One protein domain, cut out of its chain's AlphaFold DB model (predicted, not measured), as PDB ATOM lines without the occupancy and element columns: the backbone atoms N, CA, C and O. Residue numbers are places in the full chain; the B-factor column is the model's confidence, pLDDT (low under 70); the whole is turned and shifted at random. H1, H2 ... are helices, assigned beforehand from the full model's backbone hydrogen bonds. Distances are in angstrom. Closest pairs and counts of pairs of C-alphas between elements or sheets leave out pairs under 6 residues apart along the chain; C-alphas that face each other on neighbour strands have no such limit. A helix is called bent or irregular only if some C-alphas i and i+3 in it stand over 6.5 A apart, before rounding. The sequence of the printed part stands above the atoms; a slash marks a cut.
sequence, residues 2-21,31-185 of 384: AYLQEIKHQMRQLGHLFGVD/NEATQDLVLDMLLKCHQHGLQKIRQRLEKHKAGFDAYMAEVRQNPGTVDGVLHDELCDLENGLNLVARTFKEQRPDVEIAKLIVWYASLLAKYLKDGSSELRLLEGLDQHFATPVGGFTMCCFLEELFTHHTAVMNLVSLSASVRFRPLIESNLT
ATOM      1  N   ALA A   2      16.519  -4.626  24.385       85.44
ATOM      2  CA  ALA A   2      17.195  -4.050  25.562       85.44
ATOM      3  C   ALA A   2      16.630  -2.675  25.980       85.44
ATOM      4  O   ALA A   2      16.251  -2.496  27.130       85.44
ATOM      5  N   TYR A   3      16.445  -1.765  25.016       86.62
ATOM      6  CA  TYR A   3      15.822  -0.452  25.230       86.62
ATOM      7  C   TYR A   3      14.460  -0.517  25.950       86.62
ATOM      8  O   TYR A   3      14.219   0.220  26.896       86.62
ATOM      9  N   LEU A   4      13.574  -1.437  25.557       84.44
ATOM     10  CA  LEU A   4      12.243  -1.541  26.166       84.44
ATOM     11  C   LEU A   4      12.289  -2.115  27.590       84.44
ATOM     12  O   LEU A   4      11.465  -1.752  28.426       84.44
ATOM     13  N   GLN A   5      13.250  -3.001  27.876       86.69
ATOM     14  CA  GLN A   5      13.464  -3.510  29.235       86.69
ATOM     15  C   GLN A   5      14.005  -2.421  30.162       86.69
ATOM     16  O   GLN A   5      13.601  -2.358  31.321       86.69
ATOM     17  N   GLU A   6      14.851  -1.538  29.636       90.62
ATOM     18  CA  GLU A   6      15.353  -0.374  30.360       90.62
ATOM     19  C   GLU A   6      14.213   0.587  30.724       90.62
ATOM     20  O   GLU A   6      14.003   0.864  31.901       90.62
ATOM     21  N   ILE A   7      13.389   1.001  29.753       89.69
ATOM     22  CA  ILE A   7      12.220   1.863  30.017       89.69
ATOM     23  C   ILE A   7      11.293   1.239  31.073       89.69
ATOM     24  O   ILE A   7      10.839   1.918  31.992       89.69
ATOM     25  N   LYS A   8      11.059  -0.077  31.002       87.31
ATOM     26  CA  LYS A   8      10.290  -0.809  32.020       87.31
ATOM     27  C   LYS A   8      10.938  -0.732  33.407       87.31
ATOM     28  O   LYS A   8      10.225  -0.579  34.400       87.31
ATOM     29  N   HIS A   9      12.257  -0.882  33.500       90.75
ATOM     30  CA  HIS A   9      12.975  -0.774  34.769       90.75
ATOM     31  C   HIS A   9      12.782   0.614  35.393       90.75
ATOM     32  O   HIS A   9      12.441   0.714  36.571       90.75
ATOM     33  N   GLN A  10      12.881   1.666  34.582       92.62
ATOM     34  CA  GLN A  10      12.688   3.049  35.017       92.62
ATOM     35  C   GLN A  10      11.251   3.329  35.465       92.62
ATOM     36  O   GLN A  10      11.036   3.936  36.510       92.62
ATOM     37  N   MET A  11      10.247   2.803  34.757       90.81
ATOM     38  CA  MET A  11       8.849   2.894  35.199       90.81
ATOM     39  C   MET A  11       8.626   2.259  36.578       90.81
ATOM     40  O   MET A  11       7.893   2.801  37.406       90.81
ATOM     41  N   ARG A  12       9.275   1.122  36.862       89.62
ATOM     42  CA  ARG A  12       9.205   0.485  38.187       89.62
ATOM     43  C   ARG A  12       9.871   1.342  39.260       89.62
ATOM     44  O   ARG A  12       9.285   1.531  40.323       89.62
ATOM     45  N   GLN A  13      11.051   1.893  38.976       92.19
ATOM     46  CA  GLN A  13      11.733   2.823  39.880       92.19
ATOM     47  C   GLN A  13      10.856   4.046  40.192       92.19
ATOM     48  O   GLN A  13      10.666   4.369  41.363       92.19
ATOM     49  N   LEU A  14      10.234   4.656  39.175       90.75
ATOM     50  CA  LEU A  14       9.257   5.736  39.356       90.75
ATOM     51  C   LEU A  14       8.093   5.300  40.253       90.75
ATOM     52  O   LEU A  14       7.755   5.995  41.207       90.75
ATOM     53  N   GLY A  15       7.507   4.127  39.999       86.81
ATOM     54  CA  GLY A  15       6.398   3.601  40.799       86.81
ATOM     55  C   GLY A  15       6.729   3.425  42.285       86.81
ATOM     56  O   GLY A  15       5.853   3.647  43.131       86.81
ATOM     57  N   HIS A  16       7.980   3.082  42.607       88.25
ATOM     58  CA  HIS A  16       8.485   3.029  43.981       88.25
ATOM     59  C   HIS A  16       8.683   4.426  44.580       88.25
ATOM     60  O   HIS A  16       8.269   4.654  45.715       88.25
ATOM     61  N   LEU A  17       9.243   5.371  43.816       87.50
ATOM     62  CA  LEU A  17       9.449   6.756  44.261       87.50
ATOM     63  C   LEU A  17       8.123   7.475  44.560       87.50
ATOM     64  O   LEU A  17       8.032   8.200  45.547       87.50
ATOM     65  N   PHE A  18       7.072   7.214  43.778       82.50
ATOM     66  CA  PHE A  18       5.729   7.760  44.018       82.50
ATOM     67  C   PHE A  18       4.961   7.055  45.150       82.50
ATOM     68  O   PHE A  18       3.886   7.498  45.542       82.50
ATOM     69  N   GLY A  19       5.446   5.917  45.658       68.69
ATOM     70  CA  GLY A  19       4.672   5.023  46.524       68.69
ATOM     71  C   GLY A  19       4.774   5.209  48.019       68.69
ATOM     72  O   GLY A  19       4.167   4.412  48.732       68.69
ATOM     73  N   VAL A  20       5.514   6.210  48.483       61.12
ATOM     74  CA  VAL A  20       5.954   6.256  49.880       61.12
ATOM     75  C   VAL A  20       4.907   6.838  50.838       61.12
ATOM     76  O   VAL A  20       5.032   6.615  52.036       61.12
ATOM     77  N   ASP A  21       3.833   7.486  50.375       59.81
ATOM     78  CA  ASP A  21       2.843   8.033  51.312       59.81
ATOM     79  C   ASP A  21       1.421   8.065  50.725       59.81
ATOM     80  O   ASP A  21       1.114   8.867  49.846       59.81
ATOM     81  N   ASN A  31      10.896  14.997  43.725       85.44
ATOM     82  CA  ASN A  31      12.277  15.017  44.191       85.44
ATOM     83  C   ASN A  31      13.260  14.936  43.008       85.44
ATOM     84  O   ASN A  31      12.904  14.521  41.903       85.44
ATOM     85  N   GLU A  32      14.508  15.336  43.248       89.94
ATOM     86  CA  GLU A  32      15.563  15.372  42.229       89.94
ATOM     87  C   GLU A  32      15.735  14.023  41.516       89.94
ATOM     88  O   GLU A  32      15.730  13.976  40.291       89.94
ATOM     89  N   ALA A  33      15.708  12.913  42.261       89.25
ATOM     90  CA  ALA A  33      15.800  11.568  41.695       89.25
ATOM     91  C   ALA A  33      14.671  11.241  40.697       89.25
ATOM     92  O   ALA A  33      14.910  10.622  39.663       89.25
ATOM     93  N   THR A  34      13.434  11.663  40.983       89.81
ATOM     94  CA  THR A  34      12.308  11.514  40.049       89.81
ATOM     95  C   THR A  34      12.545  12.336  38.789       89.81
ATOM     96  O   THR A  34      12.307  11.849  37.687       89.81
ATOM     97  N   GLN A  35      13.021  13.573  38.938       90.94
ATOM     98  CA  GLN A  35      13.278  14.463  37.806       90.94
ATOM     99  C   GLN A  35      14.379  13.915  36.893       90.94
ATOM    100  O   GLN A  35      14.192  13.890  35.677       90.94
ATOM    101  N   ASP A  36      15.470  13.406  37.466       93.00
ATOM    102  CA  ASP A  36      16.576  12.803  36.716       93.00
ATOM    103  C   ASP A  36      16.124  11.559  35.949       93.00
ATOM    104  O   ASP A  36      16.465  11.380  34.780       93.00
ATOM    105  N   LEU A  37      15.293  10.725  36.576       93.94
ATOM    106  CA  LEU A  37      14.767   9.517  35.950       93.94
ATOM    107  C   LEU A  37      13.819   9.836  34.786       93.94
ATOM    108  O   LEU A  37      13.892   9.204  33.732       93.94
ATOM    109  N   VAL A  38      12.955  10.845  34.948       93.44
ATOM    110  CA  VAL A  38      12.079  11.332  33.872       93.44
ATOM    111  C   VAL A  38      12.901  11.923  32.729       93.44
ATOM    112  O   VAL A  38      12.622  11.636  31.564       93.44
ATOM    113  N   LEU A  39      13.927  12.719  33.040       93.62
ATOM    114  CA  LEU A  39      14.813  13.298  32.035       93.62
ATOM    115  C   LEU A  39      15.556  12.212  31.253       93.62
ATOM    116  O   LEU A  39      15.594  12.263  30.024       93.62
ATOM    117  N   ASP A  40      16.092  11.201  31.930       94.38
ATOM    118  CA  ASP A  40      16.784  10.097  31.270       94.38
ATOM    119  C   ASP A  40      15.838   9.276  30.374       94.38
ATOM    120  O   ASP A  40      16.171   8.993  29.220       94.38
ATOM    121  N   MET A  41      14.611   8.993  30.835       94.62
ATOM    122  CA  MET A  41      13.569   8.380  29.998       94.62
ATOM    123  C   MET A  41      13.271   9.226  28.755       94.62
ATOM    124  O   MET A  41      13.189   8.688  27.646       94.62
ATOM    125  N   LEU A  42      13.121  10.546  28.915       94.56
ATOM    126  CA  LEU A  42      12.879  11.471  27.810       94.56
ATOM    127  C   LEU A  42      14.030  11.436  26.803       94.56
ATOM    128  O   LEU A  42      13.772  11.290  25.606       94.56
ATOM    129  N   LEU A  43      15.278  11.519  27.264       94.62
ATOM    130  CA  LEU A  43      16.457  11.498  26.400       94.62
ATOM    131  C   LEU A  43      16.564  10.180  25.631       94.62
ATOM    132  O   LEU A  43      16.669  10.212  24.406       94.62
ATOM    133  N   LYS A  44      16.456   9.032  26.311       93.62
ATOM    134  CA  LYS A  44      16.504   7.704  25.676       93.62
ATOM    135  C   LYS A  44      15.401   7.533  24.627       93.62
ATOM    136  O   LYS A  44      15.670   7.057  23.523       93.62
ATOM    137  N   CYS A  45      14.173   7.957  24.937       93.44
ATOM    138  CA  CYS A  45      13.052   7.875  23.998       93.44
ATOM    139  C   CYS A  45      13.260   8.744  22.758       93.44
ATOM    140  O   CYS A  45      13.009   8.292  21.641       93.44
ATOM    141  N   HIS A  46      13.736   9.978  22.938       93.12
ATOM    142  CA  HIS A  46      13.976  10.876  21.813       93.12
ATOM    143  C   HIS A  46      15.161  10.420  20.970       93.12
ATOM    144  O   HIS A  46      15.017  10.415  19.754       93.12
ATOM    145  N   GLN A  47      16.260   9.962  21.585       93.31
ATOM    146  CA  GLN A  47      17.407   9.364  20.891       93.31
ATOM    147  C   GLN A  47      16.968   8.214  19.982       93.31
ATOM    148  O   GLN A  47      17.272   8.208  18.792       93.31
ATOM    149  N   HIS A  48      16.174   7.279  20.514       92.31
ATOM    150  CA  HIS A  48      15.649   6.166  19.725       92.31
ATOM    151  C   HIS A  48      14.729   6.631  18.578       92.31
ATOM    152  O   HIS A  48      14.686   6.014  17.517       92.31
ATOM    153  N   GLY A  49      14.003   7.735  18.780       92.38
ATOM    154  CA  GLY A  49      13.076   8.322  17.815       92.38
ATOM    155  C   GLY A  49      13.674   9.346  16.841       92.38
ATOM    156  O   GLY A  49      12.922   9.875  16.017       92.38
ATOM    157  N   LEU A  50      14.979   9.649  16.903       93.25
ATOM    158  CA  LEU A  50      15.578  10.780  16.175       93.25
ATOM    159  C   LEU A  50      15.404  10.697  14.666       93.25
ATOM    160  O   LEU A  50      15.059  11.696  14.042       93.25
ATOM    161  N   GLN A  51      15.589   9.515  14.073       93.06
ATOM    162  CA  GLN A  51      15.411   9.338  12.630       93.06
ATOM    163  C   GLN A  51      13.993   9.731  12.192       93.06
ATOM    164  O   GLN A  51      13.814  10.428  11.194       93.06
ATOM    165  N   LYS A  52      12.979   9.337  12.971       92.50
ATOM    166  CA  LYS A  52      11.578   9.673  12.701       92.50
ATOM    167  C   LYS A  52      11.301  11.161  12.912       92.50
ATOM    168  O   LYS A  52      10.549  11.757  12.147       92.50
ATOM    169  N   ILE A  53      11.905  11.763  13.937       92.38
ATOM    170  CA  ILE A  53      11.813  13.206  14.191       92.38
ATOM    171  C   ILE A  53      12.424  13.991  13.026       92.38
ATOM    172  O   ILE A  53      11.781  14.897  12.506       92.38
ATOM    173  N   ARG A  54      13.606  13.592  12.550       93.88
ATOM    174  CA  ARG A  54      14.260  14.186  11.380       93.88
ATOM    175  C   ARG A  54      13.366  14.133  10.143       93.88
ATOM    176  O   ARG A  54      13.124  15.168   9.534       93.88
ATOM    177  N   GLN A  55      12.827  12.957   9.818       92.88
ATOM    178  CA  GLN A  55      11.920  12.784   8.676       92.88
ATOM    179  C   GLN A  55      10.684  13.685   8.778       92.88
ATOM    180  O   GLN A  55      10.256  14.257   7.781       92.88
ATOM    181  N   ARG A  56      10.111  13.837   9.979       92.50
ATOM    182  CA  ARG A  56       8.969  14.731  10.215       92.50
ATOM    183  C   ARG A  56       9.339  16.196  10.024       92.50
ATOM    184  O   ARG A  56       8.604  16.907   9.348       92.50
ATOM    185  N   LEU A  57      10.474  16.635  10.566       91.88
ATOM    186  CA  LEU A  57      10.963  18.000  10.366       91.88
ATOM    187  C   LEU A  57      11.187  18.290   8.881       91.88
ATOM    188  O   LEU A  57      10.721  19.309   8.391       91.88
ATOM    189  N   GLU A  58      11.836  17.382   8.152       91.94
ATOM    190  CA  GLU A  58      12.069  17.522   6.711       91.94
ATOM    191  C   GLU A  58      10.746  17.554   5.925       91.94
ATOM    192  O   GLU A  58      10.539  18.457   5.116       91.94
ATOM    193  N   LYS A  59       9.822  16.630   6.217       90.38
ATOM    194  CA  LYS A  59       8.502  16.541   5.572       90.38
ATOM    195  C   LYS A  59       7.667  17.806   5.773       90.38
ATOM    196  O   LYS A  59       6.998  18.253   4.846       90.38
ATOM    197  N   HIS A  60       7.672  18.357   6.983       91.06
ATOM    198  CA  HIS A  60       6.785  19.453   7.364       91.06
ATOM    199  C   HIS A  60       7.440  20.837   7.279       91.06
ATOM    200  O   HIS A  60       6.748  21.833   7.478       91.06
ATOM    201  N   LYS A  61       8.734  20.926   6.935       91.12
ATOM    202  CA  LYS A  61       9.487  22.188   6.937       91.12
ATOM    203  C   LYS A  61       8.825  23.291   6.116       91.12
ATOM    204  O   LYS A  61       8.672  24.393   6.620       91.12
ATOM    205  N   ALA A  62       8.417  23.004   4.881       91.00
ATOM    206  CA  ALA A  62       7.819  24.023   4.020       91.00
ATOM    207  C   ALA A  62       6.496  24.567   4.590       91.00
ATOM    208  O   ALA A  62       6.270  25.773   4.563       91.00
ATOM    209  N   GLY A  63       5.650  23.687   5.142       91.38
ATOM    210  CA  GLY A  63       4.397  24.084   5.791       91.38
ATOM    211  C   GLY A  63       4.639  24.909   7.054       91.38
ATOM    212  O   GLY A  63       4.010  25.945   7.239       91.38
ATOM    213  N   PHE A  64       5.612  24.499   7.873       92.81
ATOM    214  CA  PHE A  64       6.020  25.237   9.065       92.81
ATOM    215  C   PHE A  64       6.603  26.618   8.730       92.81
ATOM    216  O   PHE A  64       6.189  27.609   9.324       92.81
ATOM    217  N   ASP A  65       7.511  26.710   7.753       92.81
ATOM    218  CA  ASP A  65       8.119  27.978   7.332       92.81
ATOM    219  C   ASP A  65       7.053  28.954   6.795       92.81
ATOM    220  O   ASP A  65       7.080  30.141   7.121       92.81
ATOM    221  N   ALA A  66       6.086  28.457   6.010       92.12
ATOM    222  CA  ALA A  66       4.964  29.258   5.520       92.12
ATOM    223  C   ALA A  66       4.067  29.745   6.669       92.12
ATOM    224  O   ALA A  66       3.744  30.928   6.736       92.12
ATOM    225  N   TYR A  67       3.729  28.860   7.611       93.25
ATOM    226  CA  TYR A  67       2.949  29.212   8.798       93.25
ATOM    227  C   TYR A  67       3.644  30.301   9.629       93.25
ATOM    228  O   TYR A  67       3.034  31.302   9.994       93.25
ATOM    229  N   MET A  68       4.945  30.150   9.889       94.00
ATOM    230  CA  MET A  68       5.720  31.135  10.648       94.00
ATOM    231  C   MET A  68       5.894  32.461   9.898       94.00
ATOM    232  O   MET A  68       6.020  33.511  10.527       94.00
ATOM    233  N   ALA A  69       5.893  32.456   8.562       93.31
ATOM    234  CA  ALA A  69       5.870  33.688   7.779       93.31
ATOM    235  C   ALA A  69       4.557  34.462   7.984       93.31
ATOM    236  O   ALA A  69       4.606  35.676   8.186       93.31
ATOM    237  N   GLU A  70       3.414  33.770   8.009       92.50
ATOM    238  CA  GLU A  70       2.105  34.381   8.281       92.50
ATOM    239  C   GLU A  70       2.016  34.952   9.701       92.50
ATOM    240  O   GLU A  70       1.584  36.096   9.874       92.50
ATOM    241  N   VAL A  71       2.500  34.210  10.706       91.62
ATOM    242  CA  VAL A  71       2.576  34.676  12.104       91.62
ATOM    243  C   VAL A  71       3.351  35.994  12.205       91.62
ATOM    244  O   VAL A  71       2.895  36.934  12.853       91.62
ATOM    245  N   ARG A  72       4.497  36.104  11.519       92.44
ATOM    246  CA  ARG A  72       5.334  37.317  11.536       92.44
ATOM    247  C   ARG A  72       4.733  38.498  10.787       92.44
ATOM    248  O   ARG A  72       4.976  39.641  11.163       92.44
ATOM    249  N   GLN A  73       4.022  38.241   9.693       92.62
ATOM    250  CA  GLN A  73       3.381  39.297   8.907       92.62
ATOM    251  C   GLN A  73       2.159  39.873   9.626       92.62
ATOM    252  O   GLN A  73       1.820  41.037   9.420       92.62
ATOM    253  N   ASN A  74       1.542  39.083  10.508       90.00
ATOM    254  CA  ASN A  74       0.312  39.432  11.199       90.00
ATOM    255  C   ASN A  74       0.474  39.357  12.731       90.00
ATOM    256  O   ASN A  74      -0.300  38.673  13.392       90.00
ATOM    257  N   PRO A  75       1.417  40.088  13.355       87.81
ATOM    258  CA  PRO A  75       1.686  39.950  14.791       87.81
ATOM    259  C   PRO A  75       0.482  40.322  15.672       87.81
ATOM    260  O   PRO A  75       0.397  39.893  16.814       87.81
ATOM    261  N   GLY A  76      -0.475  41.101  15.149       88.75
ATOM    262  CA  GLY A  76      -1.708  41.452  15.857       88.75
ATOM    263  C   GLY A  76      -2.752  40.331  15.940       88.75
ATOM    264  O   GLY A  76      -3.736  40.499  16.657       88.75
ATOM    265  N   THR A  77      -2.580  39.217  15.217       85.06
ATOM    266  CA  THR A  77      -3.512  38.072  15.251       85.06
ATOM    267  C   THR A  77      -3.123  37.022  16.287       85.06
ATOM    268  O   THR A  77      -3.936  36.158  16.614       85.06
ATOM    269  N   VAL A  78      -1.908  37.110  16.833       86.12
ATOM    270  CA  VAL A  78      -1.361  36.162  17.803       86.12
ATOM    271  C   VAL A  78      -1.164  36.859  19.145       86.12
ATOM    272  O   VAL A  78      -0.695  37.992  19.208       86.12
ATOM    273  N   ASP A  79      -1.520  36.182  20.237       88.62
ATOM    274  CA  ASP A  79      -1.164  36.642  21.580       88.62
ATOM    275  C   ASP A  79       0.361  36.826  21.689       88.62
ATOM    276  O   ASP A  79       1.115  35.968  21.234       88.62
ATOM    277  N   GLY A  80       0.821  37.925  22.294       89.19
ATOM    278  CA  GLY A  80       2.249  38.259  22.326       89.19
ATOM    279  C   GLY A  80       3.121  37.165  22.954       89.19
ATOM    280  O   GLY A  80       4.198  36.877  22.441       89.19
ATOM    281  N   VAL A  81       2.632  36.492  24.003       88.38
ATOM    282  CA  VAL A  81       3.372  35.399  24.656       88.38
ATOM    283  C   VAL A  81       3.463  34.191  23.728       88.38
ATOM    284  O   VAL A  81       4.534  33.608  23.577       88.38
ATOM    285  N   LEU A  82       2.358  33.828  23.072       86.19
ATOM    286  CA  LEU A  82       2.354  32.737  22.093       86.19
ATOM    287  C   LEU A  82       3.242  33.053  20.881       86.19
ATOM    288  O   LEU A  82       3.963  32.176  20.412       86.19
ATOM    289  N   HIS A  83       3.219  34.288  20.383       89.94
ATOM    290  CA  HIS A  83       4.072  34.720  19.279       89.94
ATOM    291  C   HIS A  83       5.556  34.525  19.619       89.94
ATOM    292  O   HIS A  83       6.296  33.926  18.833       89.94
ATOM    293  N   ASP A  84       5.980  34.984  20.798       90.19
ATOM    294  CA  ASP A  84       7.363  34.860  21.257       90.19
ATOM    295  C   ASP A  84       7.771  33.390  21.418       90.19
ATOM    296  O   ASP A  84       8.829  32.983  20.938       90.19
ATOM    297  N   GLU A  85       6.903  32.556  21.996       89.25
ATOM    298  CA  GLU A  85       7.172  31.123  22.155       89.25
ATOM    299  C   GLU A  85       7.235  30.366  20.816       89.25
ATOM    300  O   GLU A  85       8.058  29.458  20.662       89.25
ATOM    301  N   LEU A  86       6.428  30.749  19.818       89.38
ATOM    302  CA  LEU A  86       6.507  30.192  18.461       89.38
ATOM    303  C   LEU A  86       7.784  30.633  17.733       89.38
ATOM    304  O   LEU A  86       8.402  29.834  17.029       89.38
ATOM    305  N   CYS A  87       8.215  31.880  17.926       90.94
ATOM    306  CA  CYS A  87       9.486  32.374  17.396       90.94
ATOM    307  C   CYS A  87      10.687  31.658  18.044       90.94
ATOM    308  O   CYS A  87      11.620  31.248  17.347       90.94
ATOM    309  N   ASP A  88      10.652  31.442  19.360       89.81
ATOM    310  CA  ASP A  88      11.656  30.659  20.086       89.81
ATOM    311  C   ASP A  88      11.690  29.199  19.621       89.81
ATOM    312  O   ASP A  88      12.774  28.627  19.441       89.81
ATOM    313  N   LEU A  89      10.520  28.602  19.372       89.12
ATOM    314  CA  LEU A  89      10.416  27.278  18.769       89.12
ATOM    315  C   LEU A  89      11.070  27.246  17.392       89.12
ATOM    316  O   LEU A  89      11.879  26.362  17.131       89.12
ATOM    317  N   GLU A  90      10.739  28.179  16.504       92.81
ATOM    318  CA  GLU A  90      11.299  28.220  15.155       92.81
ATOM    319  C   GLU A  90      12.827  28.320  15.177       92.81
ATOM    320  O   GLU A  90      13.512  27.563  14.482       92.81
ATOM    321  N   ASN A  91      13.373  29.194  16.023       91.69
ATOM    322  CA  ASN A  91      14.815  29.286  16.251       91.69
ATOM    323  C   ASN A  91      15.392  27.943  16.726       91.69
ATOM    324  O   ASN A  91      16.438  27.496  16.242       91.69
ATOM    325  N   GLY A  92      14.674  27.269  17.621       89.50
ATOM    326  CA  GLY A  92      14.995  25.942  18.122       89.50
ATOM    327  C   GLY A  92      15.018  24.843  17.079       89.50
ATOM    328  O   GLY A  92      15.987  24.091  16.987       89.50
ATOM    329  N   LEU A  93      13.976  24.753  16.259       90.06
ATOM    330  CA  LEU A  93      13.884  23.757  15.195       90.06
ATOM    331  C   LEU A  93      14.923  24.015  14.108       90.06
ATOM    332  O   LEU A  93      15.512  23.065  13.594       90.06
ATOM    333  N   ASN A  94      15.223  25.280  13.809       91.38
ATOM    334  CA  ASN A  94      16.319  25.643  12.915       91.38
ATOM    335  C   ASN A  94      17.688  25.263  13.498       91.38
ATOM    336  O   ASN A  94      18.571  24.828  12.754       91.38
ATOM    337  N   LEU A  95      17.886  25.379  14.815       92.12
ATOM    338  CA  LEU A  95      19.076  24.847  15.481       92.12
ATOM    339  C   LEU A  95      19.133  23.321  15.359       92.12
ATOM    340  O   LEU A  95      20.119  22.811  14.844       92.12
ATOM    341  N   VAL A  96      18.066  22.599  15.711       90.56
ATOM    342  CA  VAL A  96      17.986  21.131  15.585       90.56
ATOM    343  C   VAL A  96      18.274  20.668  14.149       90.56
ATOM    344  O   VAL A  96      19.070  19.753  13.939       90.56
ATOM    345  N   ALA A  97      17.689  21.323  13.144       91.19
ATOM    346  CA  ALA A  97      17.918  21.012  11.736       91.19
ATOM    347  C   ALA A  97      19.378  21.242  11.306       91.19
ATOM    348  O   ALA A  97      19.913  20.463  10.515       91.19
ATOM    349  N   ARG A  98      20.044  22.284  11.825       93.00
ATOM    350  CA  ARG A  98      21.487  22.499  11.617       93.00
ATOM    351  C   ARG A  98      22.313  21.414  12.298       93.00
ATOM    352  O   ARG A  98      23.155  20.812  11.642       93.00
ATOM    353  N   THR A  99      22.004  21.088  13.548       91.75
ATOM    354  CA  THR A  99      22.662  20.032  14.328       91.75
ATOM    355  C   THR A  99      22.589  18.669  13.618       91.75
ATOM    356  O   THR A  99      23.584  17.947  13.573       91.75
ATOM    357  N   PHE A 100      21.461  18.350  12.962       91.56
ATOM    358  CA  PHE A 100      21.342  17.170  12.092       91.56
ATOM    359  C   PHE A 100      22.274  17.215  10.870       91.56
ATOM    360  O   PHE A 100      22.843  16.188  10.501       91.56
ATOM    361  N   LYS A 101      22.431  18.378  10.222       92.44
ATOM    362  CA  LYS A 101      23.328  18.551   9.061       92.44
ATOM    363  C   LYS A 101      24.801  18.451   9.452       92.44
ATOM    364  O   LYS A 101      25.588  17.891   8.699       92.44
ATOM    365  N   GLU A 102      25.146  18.963  10.629       94.62
ATOM    366  CA  GLU A 102      26.493  18.917  11.204       94.62
ATOM    367  C   GLU A 102      26.884  17.532  11.743       94.62
ATOM    368  O   GLU A 102      28.025  17.353  12.156       94.62
ATOM    369  N   GLN A 103      25.968  16.554  11.738       92.38
ATOM    370  CA  GLN A 103      26.200  15.197  12.261       92.38
ATOM    371  C   GLN A 103      26.689  15.192  13.718       92.38
ATOM    372  O   GLN A 103      27.540  14.393  14.113       92.38
ATOM    373  N   ARG A 104      26.150  16.107  14.528       92.25
ATOM    374  CA  ARG A 104      26.432  16.166  15.965       92.25
ATOM    375  C   ARG A 104      25.905  14.908  16.670       92.25
ATOM    376  O   ARG A 104      25.000  14.254  16.149       92.25
ATOM    377  N   PRO A 105      26.423  14.580  17.866       94.25
ATOM    378  CA  PRO A 105      25.966  13.419  18.617       94.25
ATOM    379  C   PRO A 105      24.452  13.436  18.872       94.25
ATOM    380  O   PRO A 105      23.898  14.433  19.336       94.25
ATOM    381  N   ASP A 106      23.801  12.291  18.669       92.31
ATOM    382  CA  ASP A 106      22.360  12.089  18.886       92.31
ATOM    383  C   ASP A 106      21.876  12.567  20.266       92.31
ATOM    384  O   ASP A 106      20.776  13.100  20.411       92.31
ATOM    385  N   VAL A 107      22.715  12.433  21.298       92.50
ATOM    386  CA  VAL A 107      22.400  12.905  22.652       92.50
ATOM    387  C   VAL A 107      22.200  14.419  22.729       92.50
ATOM    388  O   VAL A 107      21.310  14.866  23.449       92.50
ATOM    389  N   GLU A 108      22.968  15.214  21.984       92.38
ATOM    390  CA  GLU A 108      22.831  16.675  21.966       92.38
ATOM    391  C   GLU A 108      21.533  17.087  21.268       92.38
ATOM    392  O   GLU A 108      20.789  17.931  21.770       92.38
ATOM    393  N   ILE A 109      21.216  16.424  20.153       92.75
ATOM    394  CA  ILE A 109      19.971  16.643  19.410       92.75
ATOM    395  C   ILE A 109      18.765  16.294  20.287       92.75
ATOM    396  O   ILE A 109      17.812  17.067  20.380       92.75
ATOM    397  N   ALA A 110      18.819  15.155  20.982       93.69
ATOM    398  CA  ALA A 110      17.759  14.730  21.886       93.69
ATOM    399  C   ALA A 110      17.554  15.719  23.044       93.69
ATOM    400  O   ALA A 110      16.408  16.031  23.357       93.69
ATOM    401  N   LYS A 111      18.627  16.262  23.639       93.38
ATOM    402  CA  LYS A 111      18.527  17.299  24.684       93.38
ATOM    403  C   LYS A 111      17.778  18.536  24.188       93.38
ATOM    404  O   LYS A 111      16.875  19.007  24.876       93.38
ATOM    405  N   LEU A 112      18.105  19.022  22.989       92.06
ATOM    406  CA  LEU A 112      17.414  20.164  22.380       92.06
ATOM    407  C   LEU A 112      15.930  19.864  22.142       92.06
ATOM    408  O   LEU A 112      15.077  20.674  22.494       92.06
ATOM    409  N   ILE A 113      15.597  18.698  21.586       92.25
ATOM    410  CA  ILE A 113      14.194  18.343  21.328       92.25
ATOM    411  C   ILE A 113      13.413  18.207  22.636       92.25
ATOM    412  O   ILE A 113      12.309  18.733  22.735       92.25
ATOM    413  N   VAL A 114      13.984  17.543  23.645       93.50
ATOM    414  CA  VAL A 114      13.357  17.406  24.965       93.50
ATOM    415  C   VAL A 114      13.098  18.783  25.571       93.50
ATOM    416  O   VAL A 114      12.013  19.001  26.102       93.50
ATOM    417  N   TRP A 115      14.026  19.730  25.426       91.44
ATOM    418  CA  TRP A 115      13.843  21.123  25.844       91.44
ATOM    419  C   TRP A 115      12.628  21.800  25.219       91.44
ATOM    420  O   TRP A 115      11.738  22.249  25.943       91.44
ATOM    421  N   TYR A 116      12.536  21.809  23.891       89.56
ATOM    422  CA  TYR A 116      11.404  22.438  23.207       89.56
ATOM    423  C   TYR A 116      10.083  21.715  23.460       89.56
ATOM    424  O   TYR A 116       9.071  22.369  23.707       89.56
ATOM    425  N   ALA A 117      10.097  20.380  23.483       90.25
ATOM    426  CA  ALA A 117       8.918  19.588  23.820       90.25
ATOM    427  C   ALA A 117       8.366  19.972  25.194       90.25
ATOM    428  O   ALA A 117       7.160  20.050  25.391       90.25
ATOM    429  N   SER A 118       9.264  20.266  26.130       88.38
ATOM    430  CA  SER A 118       8.915  20.608  27.498       88.38
ATOM    431  C   SER A 118       8.301  21.984  27.655       88.38
ATOM    432  O   SER A 118       7.336  22.154  28.400       88.38
ATOM    433  N   LEU A 119       8.834  22.957  26.922       85.75
ATOM    434  CA  LEU A 119       8.287  24.305  26.879       85.75
ATOM    435  C   LEU A 119       6.878  24.314  26.267       85.75
ATOM    436  O   LEU A 119       5.991  25.021  26.744       85.75
ATOM    437  N   LEU A 120       6.666  23.489  25.239       85.38
ATOM    438  CA  LEU A 120       5.457  23.520  24.420       85.38
ATOM    439  C   LEU A 120       4.411  22.467  24.772       85.38
ATOM    440  O   LEU A 120       3.298  22.534  24.258       85.38
ATOM    441  N   ALA A 121       4.707  21.534  25.678       85.94
ATOM    442  CA  ALA A 121       3.761  20.503  26.104       85.94
ATOM    443  C   ALA A 121       2.420  21.086  26.587       85.94
ATOM    444  O   ALA A 121       1.379  20.447  26.442       85.94
ATOM    445  N   LYS A 122       2.416  22.319  27.117       84.50
ATOM    446  CA  LYS A 122       1.192  23.029  27.518       84.50
ATOM    447  C   LYS A 122       0.223  23.278  26.352       84.50
ATOM    448  O   LYS A 122      -0.978  23.202  26.571       84.50
ATOM    449  N   TYR A 123       0.722  23.479  25.130       84.50
ATOM    450  CA  TYR A 123      -0.099  23.653  23.922       84.50
ATOM    451  C   TYR A 123      -0.673  22.349  23.384       84.50
ATOM    452  O   TYR A 123      -1.562  22.388  22.549       84.50
ATOM    453  N   LEU A 124      -0.181  21.203  23.857       86.06
ATOM    454  CA  LEU A 124      -0.668  19.876  23.479       86.06
ATOM    455  C   LEU A 124      -1.573  19.259  24.547       86.06
ATOM    456  O   LEU A 124      -1.974  18.103  24.444       86.06
ATOM    457  N   LYS A 125      -1.851  19.995  25.625       87.44
ATOM    458  CA  LYS A 125      -2.671  19.497  26.720       87.44
ATOM    459  C   LYS A 125      -4.145  19.681  26.377       87.44
ATOM    460  O   LYS A 125      -4.619  20.817  26.301       87.44
ATOM    461  N   ASP A 126      -4.866  18.567  26.262       84.06
ATOM    462  CA  ASP A 126      -6.312  18.545  26.032       84.06
ATOM    463  C   ASP A 126      -7.056  19.493  26.983       84.06
ATOM    464  O   ASP A 126      -6.864  19.480  28.204       84.06
ATOM    465  N   GLY A 127      -7.915  20.332  26.402       85.00
ATOM    466  CA  GLY A 127      -8.748  21.286  27.133       85.00
ATOM    467  C   GLY A 127      -8.030  22.542  27.640       85.00
ATOM    468  O   GLY A 127      -8.715  23.430  28.153       85.00
ATOM    469  N   SER A 128      -6.707  22.652  27.471       86.94
ATOM    470  CA  SER A 128      -5.938  23.820  27.914       86.94
ATOM    471  C   SER A 128      -6.321  25.102  27.175       86.94
ATOM    472  O   SER A 128      -6.847  25.097  26.057       86.94
ATOM    473  N   SER A 129      -6.051  26.238  27.817       87.12
ATOM    474  CA  SER A 129      -6.236  27.545  27.195       87.12
ATOM    475  C   SER A 129      -5.356  27.746  25.971       87.12
ATOM    476  O   SER A 129      -5.799  28.373  25.010       87.12
ATOM    477  N   GLU A 130      -4.143  27.228  26.069       88.94
ATOM    478  CA  GLU A 130      -3.024  27.294  25.153       88.94
ATOM    479  C   GLU A 130      -3.322  26.518  23.875       88.94
ATOM    480  O   GLU A 130      -3.214  27.087  22.791       88.94
ATOM    481  N   LEU A 131      -3.802  25.274  23.995       89.19
ATOM    482  CA  LEU A 131      -4.239  24.479  22.847       89.19
ATOM    483  C   LEU A 131      -5.305  25.223  22.033       89.19
ATOM    484  O   LEU A 131      -5.169  25.347  20.826       89.19
ATOM    485  N   ARG A 132      -6.308  25.826  22.688       90.50
ATOM    486  CA  ARG A 132      -7.357  26.578  21.969       90.50
ATOM    487  C   ARG A 132      -6.843  27.815  21.244       90.50
ATOM    488  O   ARG A 132      -7.430  28.214  20.244       90.50
ATOM    489  N   LEU A 133      -5.793  28.458  21.765       88.88
ATOM    490  CA  LEU A 133      -5.147  29.560  21.048       88.88
ATOM    491  C   LEU A 133      -4.498  29.029  19.770       88.88
ATOM    492  O   LEU A 133      -4.707  29.601  18.707       88.88
ATOM    493  N   LEU A 134      -3.783  27.907  19.869       89.19
ATOM    494  CA  LEU A 134      -3.133  27.273  18.728       89.19
ATOM    495  C   LEU A 134      -4.143  26.775  17.682       89.19
ATOM    496  O   LEU A 134      -3.967  27.031  16.497       89.19
ATOM    497  N   GLU A 135      -5.241  26.156  18.115       91.00
ATOM    498  CA  GLU A 135      -6.349  25.746  17.243       91.00
ATOM    499  C   GLU A 135      -6.993  26.948  16.535       91.00
ATOM    500  O   GLU A 135      -7.331  26.867  15.354       91.00
ATOM    501  N   GLY A 136      -7.145  28.077  17.236       90.19
ATOM    502  CA  GLY A 136      -7.642  29.321  16.648       90.19
ATOM    503  C   GLY A 136      -6.714  29.870  15.564       90.19
ATOM    504  O   GLY A 136      -7.187  30.296  14.511       90.19
ATOM    505  N   LEU A 137      -5.398  29.804  15.784       89.50
ATOM    506  CA  LEU A 137      -4.410  30.162  14.764       89.50
ATOM    507  C   LEU A 137      -4.434  29.199  13.581       89.50
ATOM    508  O   LEU A 137      -4.386  29.648  12.444       89.50
ATOM    509  N   ASP A 138      -4.562  27.895  13.821       91.38
ATOM    510  CA  ASP A 138      -4.641  26.897  12.752       91.38
ATOM    511  C   ASP A 138      -5.878  27.097  11.866       91.38
ATOM    512  O   ASP A 138      -5.806  26.907  10.654       91.38
ATOM    513  N   GLN A 139      -6.998  27.541  12.442       88.81
ATOM    514  CA  GLN A 139      -8.182  27.940  11.676       88.81
ATOM    515  C   GLN A 139      -7.951  29.230  10.882       88.81
ATOM    516  O   GLN A 139      -8.435  29.352   9.757       88.81
ATOM    517  N   HIS A 140      -7.223  30.190  11.456       86.81
ATOM    518  CA  HIS A 140      -6.950  31.477  10.822       86.81
ATOM    519  C   HIS A 140      -5.938  31.367   9.674       86.81
ATOM    520  O   HIS A 140      -6.137  31.947   8.611       86.81
ATOM    521  N   PHE A 141      -4.882  30.580   9.876       84.25
ATOM    522  CA  PHE A 141      -3.801  30.344   8.924       84.25
ATOM    523  C   PHE A 141      -3.998  29.074   8.102       84.25
ATOM    524  O   PHE A 141      -3.030  28.592   7.515       84.25
ATOM    525  N   ALA A 142      -5.211  28.510   8.069       71.12
ATOM    526  CA  ALA A 142      -5.513  27.286   7.338       71.12
ATOM    527  C   ALA A 142      -5.000  27.403   5.894       71.12
ATOM    528  O   ALA A 142      -5.593  28.074   5.046       71.12
ATOM    529  N   THR A 143      -3.850  26.781   5.625       59.28
ATOM    530  CA  THR A 143      -3.197  26.912   4.329       59.28
ATOM    531  C   THR A 143      -3.955  26.035   3.333       59.28
ATOM    532  O   THR A 143      -4.109  24.833   3.566       59.28
ATOM    533  N   PRO A 144      -4.411  26.581   2.188       53.16
ATOM    534  CA  PRO A 144      -5.068  25.771   1.163       53.16
ATOM    535  C   PRO A 144      -4.133  24.703   0.573       53.16
ATOM    536  O   PRO A 144      -4.585  23.756  -0.065       53.16
ATOM    537  N   VAL A 145      -2.818  24.861   0.764       52.28
ATOM    538  CA  VAL A 145      -1.776  24.007   0.199       52.28
ATOM    539  C   VAL A 145      -1.174  23.139   1.303       52.28
ATOM    540  O   VAL A 145      -0.325  23.583   2.068       52.28
ATOM    541  N   GLY A 146      -1.591  21.872   1.355       62.03
ATOM    542  CA  GLY A 146      -0.894  20.822   2.106       62.03
ATOM    543  C   GLY A 146      -1.459  20.468   3.483       62.03
ATOM    544  O   GLY A 146      -0.874  19.609   4.140       62.03
ATOM    545  N   GLY A 147      -2.568  21.080   3.918       81.12
ATOM    546  CA  GLY A 147      -3.274  20.680   5.144       81.12
ATOM    547  C   GLY A 147      -2.418  20.754   6.415       81.12
ATOM    548  O   GLY A 147      -2.659  20.013   7.365       81.12
ATOM    549  N   PHE A 148      -1.382  21.598   6.414       89.12
ATOM    550  CA  PHE A 148      -0.501  21.772   7.561       89.12
ATOM    551  C   PHE A 148      -1.231  22.530   8.670       89.12
ATOM    552  O   PHE A 148      -1.809  23.589   8.426       89.12
ATOM    553  N   THR A 149      -1.138  22.014   9.892       91.81
ATOM    554  CA  THR A 149      -1.562  22.706  11.111       91.81
ATOM    555  C   THR A 149      -0.438  22.624  12.137       91.81
ATOM    556  O   THR A 149       0.281  21.616  12.206       91.81
ATOM    557  N   MET A 150      -0.261  23.681  12.930       92.00
ATOM    558  CA  MET A 150       0.764  23.706  13.964       92.00
ATOM    559  C   MET A 150       0.461  22.660  15.039       92.00
ATOM    560  O   MET A 150       1.382  21.969  15.472       92.00
ATOM    561  N   CYS A 151      -0.812  22.459  15.407       90.94
ATOM    562  CA  CYS A 151      -1.206  21.421  16.365       90.94
ATOM    563  C   CYS A 151      -0.725  20.032  15.922       90.94
ATOM    564  O   CYS A 151       0.043  19.392  16.641       90.94
ATOM    565  N   CYS A 152      -1.085  19.594  14.709       89.94
ATOM    566  CA  CYS A 152      -0.677  18.282  14.198       89.94
ATOM    567  C   CYS A 152       0.849  18.161  14.113       89.94
ATOM    568  O   CYS A 152       1.415  17.113  14.430       89.94
ATOM    569  N   PHE A 153       1.533  19.231  13.701       92.56
ATOM    570  CA  PHE A 153       2.989  19.240  13.628       92.56
ATOM    571  C   PHE A 153       3.642  19.050  15.002       92.56
ATOM    572  O   PHE A 153       4.532  18.208  15.138       92.56
ATOM    573  N   LEU A 154       3.186  19.774  16.028       91.94
ATOM    574  CA  LEU A 154       3.702  19.652  17.392       91.94
ATOM    575  C   LEU A 154       3.365  18.292  18.016       91.94
ATOM    576  O   LEU A 154       4.238  17.678  18.632       91.94
ATOM    577  N   GLU A 155       2.146  17.782  17.823       90.94
ATOM    578  CA  GLU A 155       1.742  16.445  18.281       90.94
ATOM    579  C   GLU A 155       2.631  15.350  17.685       90.94
ATOM    580  O   GLU A 155       3.091  14.434  18.382       90.94
ATOM    581  N   GLU A 156       2.909  15.443  16.384       90.81
ATOM    582  CA  GLU A 156       3.806  14.517  15.716       90.81
ATOM    583  C   GLU A 156       5.246  14.683  16.203       90.81
ATOM    584  O   GLU A 156       5.910  13.686  16.499       90.81
ATOM    585  N   LEU A 157       5.750  15.908  16.313       90.81
ATOM    586  CA  LEU A 157       7.131  16.155  16.709       90.81
ATOM    587  C   LEU A 157       7.404  15.686  18.145       90.81
ATOM    588  O   LEU A 157       8.409  15.017  18.400       90.81
ATOM    589  N   PHE A 158       6.472  15.953  19.058       91.06
ATOM    590  CA  PHE A 158       6.605  15.680  20.489       91.06
ATOM    591  C   PHE A 158       5.868  14.420  20.948       91.06
ATOM    592  O   PHE A 158       5.724  14.190  22.148       91.06
ATOM    593  N   THR A 159       5.490  13.528  20.023       91.12
ATOM    594  CA  THR A 159       4.825  12.254  20.359       91.12
ATOM    595  C   THR A 159       5.584  11.462  21.439       91.12
ATOM    596  O   THR A 159       4.966  10.879  22.327       91.12
ATOM    597  N   HIS A 160       6.923  11.436  21.385       91.81
ATOM    598  CA  HIS A 160       7.746  10.726  22.373       91.81
ATOM    599  C   HIS A 160       7.682  11.380  23.754       91.81
ATOM    600  O   HIS A 160       7.624  10.671  24.755       91.81
ATOM    601  N   HIS A 161       7.645  12.712  23.812       93.06
ATOM    602  CA  HIS A 161       7.472  13.450  25.055       93.06
ATOM    603  C   HIS A 161       6.138  13.090  25.714       93.06
ATOM    604  O   HIS A 161       6.122  12.608  26.846       93.06
ATOM    605  N   THR A 162       5.033  13.213  24.974       90.62
ATOM    606  CA  THR A 162       3.692  12.857  25.460       90.62
ATOM    607  C   THR A 162       3.624  11.397  25.909       90.62
ATOM    608  O   THR A 162       3.080  11.097  26.969       90.62
ATOM    609  N   ALA A 163       4.230  10.476  25.150       90.81
ATOM    610  CA  ALA A 163       4.291   9.067  25.526       90.81
ATOM    611  C   ALA A 163       5.024   8.856  26.860       90.81
ATOM    612  O   ALA A 163       4.496   8.169  27.731       90.81
ATOM    613  N   VAL A 164       6.195   9.472  27.058       92.75
ATOM    614  CA  VAL A 164       6.935   9.372  28.327       92.75
ATOM    615  C   VAL A 164       6.132   9.966  29.476       92.75
ATOM    616  O   VAL A 164       5.982   9.307  30.499       92.75
ATOM    617  N   MET A 165       5.541  11.150  29.309       92.56
ATOM    618  CA  MET A 165       4.736  11.772  30.366       92.56
ATOM    619  C   MET A 165       3.503  10.935  30.736       92.56
ATOM    620  O   MET A 165       3.141  10.851  31.914       92.56
ATOM    621  N   ASN A 166       2.911  10.226  29.772       89.94
ATOM    622  CA  ASN A 166       1.865   9.240  30.042       89.94
ATOM    623  C   ASN A 166       2.400   8.043  30.843       89.94
ATOM    624  O   ASN A 166       1.752   7.621  31.800       89.94
ATOM    625  N   LEU A 167       3.587   7.517  30.518       90.81
ATOM    626  CA  LEU A 167       4.221   6.438  31.291       90.81
ATOM    627  C   LEU A 167       4.565   6.873  32.722       90.81
ATOM    628  O   LEU A 167       4.363   6.100  33.660       90.81
ATOM    629  N   VAL A 168       5.035   8.108  32.908       90.81
ATOM    630  CA  VAL A 168       5.294   8.696  34.231       90.81
ATOM    631  C   VAL A 168       3.992   8.793  35.026       90.81
ATOM    632  O   VAL A 168       3.926   8.313  36.157       90.81
ATOM    633  N   SER A 169       2.928   9.314  34.408       89.44
ATOM    634  CA  SER A 169       1.598   9.423  35.026       89.44
ATOM    635  C   SER A 169       1.019   8.055  35.404       89.44
ATOM    636  O   SER A 169       0.450   7.891  36.483       89.44
ATOM    637  N   LEU A 170       1.202   7.042  34.550       88.69
ATOM    638  CA  LEU A 170       0.818   5.658  34.841       88.69
ATOM    639  C   LEU A 170       1.617   5.080  36.013       88.69
ATOM    640  O   LEU A 170       1.041   4.407  36.863       88.69
ATOM    641  N   SER A 171       2.918   5.371  36.082       88.62
ATOM    642  CA  SER A 171       3.798   4.908  37.164       88.62
ATOM    643  C   SER A 171       3.440   5.547  38.510       88.62
ATOM    644  O   SER A 171       3.547   4.896  39.546       88.62
ATOM    645  N   ALA A 172       2.951   6.788  38.499       87.38
ATOM    646  CA  ALA A 172       2.433   7.471  39.685       87.38
ATOM    647  C   ALA A 172       1.032   6.987  40.111       87.38
ATOM    648  O   ALA A 172       0.590   7.252  41.229       87.38
ATOM    649  N   SER A 173       0.304   6.277  39.244       87.06
ATOM    650  CA  SER A 173      -1.075   5.882  39.517       87.06
ATOM    651  C   SER A 173      -1.163   4.678  40.456       87.06
ATOM    652  O   SER A 173      -0.810   3.553  40.099       87.06
ATOM    653  N   VAL A 174      -1.778   4.879  41.628       85.94
ATOM    654  CA  VAL A 174      -2.080   3.798  42.585       85.94
ATOM    655  C   VAL A 174      -2.924   2.690  41.943       85.94
ATOM    656  O   VAL A 174      -2.713   1.513  42.225       85.94
ATOM    657  N   ARG A 175      -3.846   3.049  41.039       87.69
ATOM    658  CA  ARG A 175      -4.723   2.093  40.344       87.69
ATOM    659  C   ARG A 175      -3.953   1.184  39.387       87.69
ATOM    660  O   ARG A 175      -4.304   0.016  39.258       87.69
ATOM    661  N   PHE A 176      -2.930   1.712  38.715       85.06
ATOM    662  CA  PHE A 176      -2.135   0.958  37.740       85.06
ATOM    663  C   PHE A 176      -0.858   0.354  38.329       85.06
ATOM    664  O   PHE A 176      -0.209  -0.441  37.656       85.06
ATOM    665  N   ARG A 177      -0.525   0.638  39.594       83.50
ATOM    666  CA  ARG A 177       0.630   0.046  40.283       83.50
ATOM    667  C   ARG A 177       0.728  -1.480  40.130       83.50
ATOM    668  O   ARG A 177       1.806  -1.925  39.741       83.50
ATOM    669  N   PRO A 178      -0.344  -2.284  40.316       86.00
ATOM    670  CA  PRO A 178      -0.247  -3.732  40.131       86.00
ATOM    671  C   PRO A 178       0.232  -4.132  38.730       86.00
ATOM    672  O   PRO A 178       0.963  -5.105  38.586       86.00
ATOM    673  N   LEU A 179      -0.127  -3.364  37.693       82.75
ATOM    674  CA  LEU A 179       0.330  -3.598  36.323       82.75
ATOM    675  C   LEU A 179       1.833  -3.319  36.178       82.75
ATOM    676  O   LEU A 179       2.538  -4.113  35.561       82.75
ATOM    677  N   ILE A 180       2.331  -2.229  36.766       83.00
ATOM    678  CA  ILE A 180       3.755  -1.852  36.718       83.00
ATOM    679  C   ILE A 180       4.629  -2.833  37.517       83.00
ATOM    680  O   ILE A 180       5.719  -3.217  37.075       83.00
ATOM    681  N   GLU A 181       4.134  -3.267  38.677       83.50
ATOM    682  CA  GLU A 181       4.800  -4.236  39.553       83.50
ATOM    683  C   GLU A 181       4.751  -5.661  38.986       83.50
ATOM    684  O   GLU A 181       5.668  -6.449  39.221       83.50
ATOM    685  N   SER A 182       3.733  -5.985  38.182       82.31
ATOM    686  CA  SER A 182       3.634  -7.285  37.519       82.31
ATOM    687  C   SER A 182       4.808  -7.554  36.569       82.31
ATOM    688  O   SER A 182       5.544  -6.657  36.135       82.31
ATOM    689  N   ASN A 183       4.988  -8.824  36.201       79.38
ATOM    690  CA  ASN A 183       5.951  -9.239  35.185       79.38
ATOM    691  C   ASN A 183       5.477  -8.851  33.776       79.38
ATOM    692  O   ASN A 183       5.120  -9.705  32.968       79.38
ATOM    693  N   LEU A 184       5.521  -7.549  33.470       74.75
ATOM    694  CA  LEU A 184       5.268  -7.028  32.130       74.75
ATOM    695  C   LEU A 184       6.255  -7.660  31.143       74.75
ATOM    696  O   LEU A 184       7.460  -7.403  31.206       74.75
ATOM    697  N   THR A 185       5.749  -8.481  30.235       80.50
ATOM    698  CA  THR A 185       6.543  -9.080  29.161       80.50
ATOM    699  C   THR A 185       6.152  -8.411  27.859       80.50
ATOM    700  O   THR A 185       4.970  -8.309  27.543       80.50
TER     701      THR A 185
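What this domain is: This is residues 2 to 21 and 31 to 185 of the 384 residues of an uncharacterized protein of Hericium alpestre (UniProt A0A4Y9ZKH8). The long bent helix H2 joins two groups of helices: its first arm, H2a, makes a three-helix triangle with H1 and H7 at one end of the domain, while its second arm, H2b, turns off about perpendicular into a larger group with H3, H4, H5 and H6. H4 lies near the middle and touches both groups; short H8 packs on H1 at the far end of the triangle. The printed part has 175 residues with eight named helices, H1 to H8 in chain order, and no named strand: all helix. It is compact, with a radius of gyration of the C-alphas of 18.0 A and spans of 53 by 38 by 28 A.

Where its parts are: H2, residues 32 to 73, was assigned as one helix by its hydrogen bonds but is bent: C-alphas 48 and 51 are 7.8 A apart. H2a, residues 32 to 48, is 24.3 A long and begins at C-alpha 32 (15.563, 15.372, 42.229). H2b, residues 51 to 73, is 32.5 A long, and is irregular, with 7.7 A between C-alphas 59 and 62 and a kink of 57 degrees near residue 62. H3, residues 80 to 101, is 31.8 A long. H4, residues 106 to 124, is 24.7 A long, and is irregular, with 7.2 A between C-alphas 119 and 122. H5 is residues 129 to 140, H6 150 to 157, H7 159 to 172 and H8 177 to 181, ending at C-alpha 181 (4.800, -4.236, 39.553). H1, residues 2 to 17, is 22.9 A long.

How they stand to each other: H1, H2a and H7 form an up-and-down bundle, each running against the one before it in the chain. H2a touches H1 at a shallow tilt of 20 degrees, C-alphas of Leu 14 and Thr 34 closest at 6.6 A. H2a touches H7 at 35.4 degrees, only just steep, Cys 45 and His 160 closest at 6.2 A between C-alphas. H4, a hub, touches H2a with residues 106 to 114 alone, C-alphas of His 46 and Ala 110 closest at 5.4 A. H3 and H4 form a hairpin, at 22 degrees, C-alphas of Val 96 and Ile 109 closest at 6.2 A. H2b and H3 form another, at 39 degrees, C-alphas of Val 71 and His 83 closest at 7.3 A. H6 touches H2b, C-alphas of Ile 53 and Leu 157 closest at 6.1 A. H5 touches H4, about perpendicular at 89 degrees, C-alphas of Tyr 123 and Leu 131 closest at 4.4 A. H8 touches H1, C-alphas of Arg 12 and Ile 180 closest at 6.1 A. Every O i to N i+4 pair is within hydrogen-bond range in H1, H2a, H3, H5, H6, H7 and H8; in H2b 17 of 19 are, in H4 12 of 15.

The domain as a whole: The C-alphas farthest apart, of Gln 73 and Asn 183, are 55.3 A apart. Residues 22 to 30 are not printed; C-alphas 21 and 31 are 13.7 A apart across the cut. Of the links printed whole, none is long. Residues 19 to 21 and 143 to 146 have pLDDT under 70; the mean of the printed part is 88.5.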